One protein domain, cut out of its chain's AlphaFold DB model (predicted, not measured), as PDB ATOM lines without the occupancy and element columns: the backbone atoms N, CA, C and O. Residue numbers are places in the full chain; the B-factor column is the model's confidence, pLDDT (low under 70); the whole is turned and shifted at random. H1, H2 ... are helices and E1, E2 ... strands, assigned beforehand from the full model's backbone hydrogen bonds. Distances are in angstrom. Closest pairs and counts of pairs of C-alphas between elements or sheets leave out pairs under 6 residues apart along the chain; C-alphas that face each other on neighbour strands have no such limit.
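AT A GLANCE: This is residues 63 to 104 of the 104 residues of the protein "CBS domain-containing protein" of Tenericutes bacterium (UniProt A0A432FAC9). Picture a small two-strand hairpin, E1 and E2, at one end, a short helix H1 next to it, and a long tail, residues 90 to 104, that runs from the end of H1 in a wide loop round the side away from the hairpin and comes back toward the link between E2 and H1. Under half of the residues are in named elements, and residues 90 to 104 hold no named helix or strand. The printed part has 42 residues with two named strands and one named helix, in the order E1, E2, H1; the sheet has the order E1 - E2 and is antiparallel, and the class is mixed, helices and strands. The whole is compact, with a radius of gyration of the C-alphas of 10.0 A and spans of 28 by 21 by 12 A.

IN THESE COORDINATES: Begin at Asp 63 and go on to C-alpha 66 at (170.135, 165.799, 148.999), where strand E1 starts; it covers residues 66 to 70 and is 12.3 A long from first to last C-alpha. Two residues later you reach strand E2, residues 73 to 76, which is 9.7 A long. Next look for C-alpha 82 at (166.305, 167.003, 158.502); from there helix H1, residues 82 to 89, runs 10.4 A to C-alpha 89 at (166.905, 157.947, 153.486).

HOW THE PARTS SIT: Look first at E1 and E2, a hairpin of antiparallel neighbour strands whose directions stand at 159 degrees. C-alphas 66 and 76 face each other at 4.5 A, and C-alphas 70 and 73 at 5.0 A. In the backbone, N 67 and O 75 are within hydrogen-bond range at 2.8 A, and so are N 75 and O 67, also at 2.8 A. Then turn to H1: its closest C-alpha pair with E1 is that of Leu 85 and Ile 66, 7.0 A apart, one of 2 pairs within 8 A. The centres of E1 and H1 are 12.5 A apart. Within 10 A, H1 has 7 pairs of C-alphas with E1 and 4 with E2. In H1 every O i to N i+4 pair is within hydrogen-bond range.

THE WHOLE: The two C-alphas farthest apart are those of Ser 70 and Glu 97, at 28.1 A. From Asp 63 to Glu 104, the chain's last residue, the C-alphas are 18.9 A apart. The printed part has no cut, and the links E1 to E2 and E2 to H1 are tight. The C-alphas of residues 90 to 104 lie 6 to 14 A from the mean of all C-alphas. The mean pLDDT of the printed part is 83.4; look for values under 70 at residues 63 to 64 and at residue 104.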
ATOM      1  N   ASP A  63     170.872 173.469 142.840       58.41
ATOM      2  CA  ASP A  63     171.087 172.997 144.211       58.41
ATOM      3  C   ASP A  63     170.038 171.947 144.604       58.41
ATOM      4  O   ASP A  63     168.894 172.268 144.930       58.41
ATOM      5  N   ILE A  64     170.409 170.670 144.505       67.38
ATOM      6  CA  ILE A  64     169.626 169.580 145.070       67.38
ATOM      7  C   ILE A  64     170.140 169.428 146.497       67.38
ATOM      8  O   ILE A  64     171.305 169.092 146.699       67.38
ATOM      9  N   ASP A  65     169.275 169.674 147.479       76.44
ATOM     10  CA  ASP A  65     169.641 169.647 148.898       76.44
ATOM     11  C   ASP A  65     170.158 168.272 149.364       76.44
ATOM     12  O   ASP A  65     170.947 168.195 150.305       76.44
ATOM     13  N   ILE A  66     169.732 167.182 148.709       84.06
ATOM     14  CA  ILE A  66     170.135 165.799 148.999       84.06
ATOM     15  C   ILE A  66     170.379 165.050 147.684       84.06
ATOM     16  O   ILE A  66     169.458 164.883 146.882       84.06
ATOM     17  N   ARG A  67     171.597 164.548 147.477       81.94
ATOM     18  CA  ARG A  67     172.012 163.781 146.294       81.94
ATOM     19  C   ARG A  67     172.598 162.434 146.708       81.94
ATOM     20  O   ARG A  67     173.427 162.368 147.609       81.94
ATOM     21  N   GLU A  68     172.179 161.363 146.044       81.75
ATOM     22  CA  GLU A  68     172.819 160.049 146.170       81.75
ATOM     23  C   GLU A  68     174.134 160.046 145.378       81.75
ATOM     24  O   GLU A  68     174.140 160.371 144.191       81.75
ATOM     25  N   ILE A  69     175.236 159.706 146.049       77.56
ATOM     26  CA  ILE A  69     176.575 159.578 145.449       77.56
ATOM     27  C   ILE A  69     176.834 158.111 145.094       77.56
ATOM     28  O   ILE A  69     177.331 157.785 144.019       77.56
ATOM     29  N   SER A  70     176.473 157.213 146.012       77.00
ATOM     30  CA  SER A  70     176.535 155.763 145.850       77.00
ATOM     31  C   SER A  70     175.589 155.081 146.841       77.00
ATOM     32  O   SER A  70     174.965 155.746 147.669       77.00
ATOM     33  N   ILE A  71     175.510 153.746 146.783       76.31
ATOM     34  CA  ILE A  71     174.495 152.944 147.488       76.31
ATOM     35  C   ILE A  71     174.390 153.224 148.999       76.31
ATOM     36  O   ILE A  71     173.311 153.104 149.565       76.31
ATOM     37  N   ASP A  72     175.491 153.647 149.632       81.94
ATOM     38  CA  ASP A  72     175.564 153.944 151.068       81.94
ATOM     39  C   ASP A  72     176.089 155.367 151.358       81.94
ATOM     40  O   ASP A  72     176.502 155.672 152.481       81.94
ATOM     41  N   LYS A  73     176.112 156.261 150.361       80.31
ATOM     42  CA  LYS A  73     176.717 157.596 150.488       80.31
ATOM     43  C   LYS A  73     175.855 158.653 149.813       80.31
ATOM     44  O   LYS A  73     175.550 158.561 148.630       80.31
ATOM     45  N   HIS A  74     175.501 159.682 150.575       85.81
ATOM     46  CA  HIS A  74     174.716 160.814 150.097       85.81
ATOM     47  C   HIS A  74     175.440 162.126 150.400       85.81
ATOM     48  O   HIS A  74     176.019 162.289 151.477       85.81
ATOM     49  N   HIS A  75     175.388 163.064 149.461       85.00
ATOM     50  CA  HIS A  75     175.787 164.446 149.661       85.00
ATOM     51  C   HIS A  75     174.558 165.238 150.109       85.00
ATOM     52  O   HIS A  75     173.510 165.178 149.467       85.00
ATOM     53  N   VAL A  76     174.672 165.955 151.225       88.56
ATOM     54  CA  VAL A  76     173.562 166.715 151.808       88.56
ATOM     55  C   VAL A  76     174.030 168.132 152.100       88.56
ATOM     56  O   VAL A  76     175.025 168.320 152.806       88.56
ATOM     57  N   GLN A  77     173.323 169.133 151.576       87.75
ATOM     58  CA  GLN A  77     173.602 170.526 151.905       87.75
ATOM     59  C   GLN A  77     173.273 170.796 153.375       87.75
ATOM     60  O   GLN A  77     172.286 170.305 153.914       87.75
ATOM     61  N   GLY A  78     174.076 171.630 154.038       86.31
ATOM     62  CA  GLY A  78     173.827 171.992 155.437       86.31
ATOM     63  C   GLY A  78     172.485 172.701 155.663       86.31
ATOM     64  O   GLY A  78     171.956 172.642 156.767       86.31
ATOM     65  N   SER A  79     171.942 173.342 154.623       88.12
ATOM     66  CA  SER A  79     170.617 173.973 154.585       88.12
ATOM     67  C   SER A  79     169.459 172.989 154.434       88.12
ATOM     68  O   SER A  79     168.322 173.375 154.702       88.12
ATOM     69  N   ALA A  80     169.722 171.744 154.025       89.62
ATOM     70  CA  ALA A  80     168.691 170.734 153.833       89.62
ATOM     71  C   ALA A  80     167.926 170.496 155.138       89.62
ATOM     72  O   ALA A  80     168.527 170.399 156.214       89.62
ATOM     73  N   LEU A  81     166.602 170.361 155.057       91.31
ATOM     74  CA  LEU A  81     165.786 170.067 156.230       91.31
ATOM     75  C   LEU A  81     165.974 168.609 156.656       91.31
ATOM     76  O   LEU A  81     165.836 167.687 155.847       91.31
ATOM     77  N   ILE A  82     166.177 168.368 157.954       90.69
ATOM     78  CA  ILE A  82     166.305 167.003 158.502       90.69
ATOM     79  C   ILE A  82     165.054 166.168 158.188       90.69
ATOM     80  O   ILE A  82     165.134 164.962 157.961       90.69
ATOM     81  N   LYS A  83     163.885 166.812 158.103       88.94
ATOM     82  CA  LYS A  83     162.628 166.174 157.696       88.94
ATOM     83  C   LYS A  83     162.695 165.601 156.278       88.94
ATOM     84  O   LYS A  83     162.209 164.496 156.046       88.94
ATOM     85  N   GLU A  84     163.297 166.315 155.338       87.94
ATOM     86  CA  GLU A  84     163.461 165.835 153.965       87.94
ATOM     87  C   GLU A  84     164.497 164.717 153.907       87.94
ATOM     88  O   GLU A  84     164.225 163.669 153.325       87.94
ATOM     89  N   LEU A  85     165.611 164.870 154.628       89.19
ATOM     90  CA  LEU A  85     166.633 163.833 154.765       89.19
ATOM     91  C   LEU A  85     166.057 162.523 155.320       89.19
ATOM     92  O   LEU A  85     166.320 161.451 154.781       89.19
ATOM     93  N   SER A  86     165.213 162.617 156.353       89.38
ATOM     94  CA  SER A  86     164.537 161.472 156.974       89.38
ATOM     95  C   SER A  86     163.667 160.698 155.984       89.38
ATOM     96  O   SER A  86     163.652 159.470 155.993       89.38
ATOM     97  N   LYS A  87     162.979 161.418 155.089       86.81
ATOM     98  CA  LYS A  87     162.101 160.839 154.075       86.81
ATOM     99  C   LYS A  87     162.897 160.212 152.935       86.81
ATOM    100  O   LYS A  87     162.511 159.155 152.454       86.81
ATOM    101  N   THR A  88     163.969 160.869 152.499       85.69
ATOM    102  CA  THR A  88     164.809 160.392 151.393       85.69
ATOM    103  C   THR A  88     165.580 159.134 151.779       85.69
ATOM    104  O   THR A  88     165.655 158.208 150.981       85.69
ATOM    105  N   LEU A  89     166.105 159.078 153.006       87.19
ATOM    106  CA  LEU A  89     166.905 157.947 153.486       87.19
ATOM    107  C   LEU A  89     166.092 156.860 154.209       87.19
ATOM    108  O   LEU A  89     166.654 155.836 154.578       87.19
ATOM    109  N   ASP A  90     164.795 157.086 154.441       87.25
ATOM    110  CA  ASP A  90     163.928 156.233 155.274       87.25
ATOM    111  C   ASP A  90     164.491 155.997 156.696       87.25
ATOM    112  O   ASP A  90     164.474 154.895 157.247       87.25
ATOM    113  N   ILE A  91     165.014 157.064 157.314       88.25
ATOM    114  CA  ILE A  91     165.615 157.044 158.659       88.25
ATOM    115  C   ILE A  91     164.773 157.893 159.610       88.25
ATOM    116  O   ILE A  91     164.339 158.990 159.267       88.25
ATOM    117  N   LYS A  92     164.579 157.428 160.851       86.94
ATOM    118  CA  LYS A  92     163.935 158.217 161.914       86.94
ATOM    119  C   LYS A  92     164.969 158.867 162.827       86.94
ATOM    120  O   LYS A  92     165.735 158.171 163.486       86.94
ATOM    121  N   PHE A  93     164.923 160.191 162.926       86.06
ATOM    122  CA  PHE A  93     165.681 160.967 163.908       86.06
ATOM    123  C   PHE A  93     164.818 161.219 165.157       86.06
ATOM    124  O   PHE A  93     163.625 161.498 165.041       86.06
ATOM    125  N   GLU A  94     165.394 161.105 166.358       80.12
ATOM    126  CA  GLU A  94     164.621 161.090 167.615       80.12
ATOM    127  C   GLU A  94     164.083 162.463 168.055       80.12
ATOM    128  O   GLU A  94     163.162 162.514 168.873       80.12
ATOM    129  N   LYS A  95     164.602 163.574 167.515       77.00
ATOM    130  CA  LYS A  95     164.126 164.944 167.774       77.00
ATOM    131  C   LYS A  95     164.432 165.833 166.573       77.00
ATOM    132  O   LYS A  95     165.597 166.109 166.321       77.00
ATOM    133  N   VAL A  96     163.395 166.248 165.848       80.44
ATOM    134  CA  VAL A  96     163.513 167.120 164.673       80.44
ATOM    135  C   VAL A  96     162.501 168.245 164.808       80.44
ATOM    136  O   VAL A  96     161.300 167.976 164.889       80.44
ATOM    137  N   GLU A  97     162.970 169.489 164.858       82.31
ATOM    138  CA  GLU A  97     162.078 170.647 164.758       82.31
ATOM    139  C   GLU A  97     161.603 170.836 163.311       82.31
ATOM    140  O   GLU A  97     162.263 170.416 162.362       82.31
ATOM    141  N   GLU A  98     160.441 171.467 163.120       78.00
ATOM    142  CA  GLU A  98     159.775 171.535 161.811       78.00
ATOM    143  C   GLU A  98     160.635 172.181 160.710       78.00
ATOM    144  O   GLU A  98     160.538 171.774 159.553       78.00
ATOM    145  N   ASN A  99     161.524 173.106 161.091       84.00
ATOM    146  CA  ASN A  99     162.441 173.816 160.197       84.00
ATOM    147  C   ASN A  99     163.920 173.560 160.531       84.00
ATOM    148  O   ASN A  99     164.767 174.395 160.225       84.00
ATOM    149  N   GLN A 100     164.239 172.440 161.186       87.62
ATOM    150  CA  GLN A 100     165.624 172.136 161.537       87.62
ATOM    151  C   GLN A 100     166.424 171.732 160.296       87.62
ATOM    152  O   GLN A 100     166.061 170.777 159.597       87.62
ATOM    153  N   SER A 101     167.521 172.447 160.046       90.38
ATOM    154  CA  SER A 101     168.481 172.122 158.991       90.38
ATOM    155  C   SER A 101     169.553 171.148 159.490       90.38
ATOM    156  O   SER A 101     169.754 170.990 160.690       90.38
ATOM    157  N   VAL A 102     170.262 170.473 158.585       87.75
ATOM    158  CA  VAL A 102     171.325 169.509 158.943       87.75
ATOM    159  C   VAL A 102     172.486 170.164 159.704       87.75
ATOM    160  O   VAL A 102     173.179 169.493 160.471       87.75
ATOM    161  N   LYS A 103     172.725 171.460 159.488       87.12
ATOM    162  CA  LYS A 103     173.829 172.196 160.113       87.12
ATOM    163  C   LYS A 103     173.486 172.784 161.492       87.12
ATOM    164  O   LYS A 103     174.420 173.184 162.190       87.12
ATOM    165  N   GLU A 104     172.208 172.860 161.869       67.12
ATOM    166  CA  GLU A 104     171.712 173.561 163.072       67.12
ATOM    167  C   GLU A 104     171.224 172.639 164.201       67.12
ATOM    168  O   GLU A 104     170.534 171.621 163.947       67.12
TER     169      GLU A 104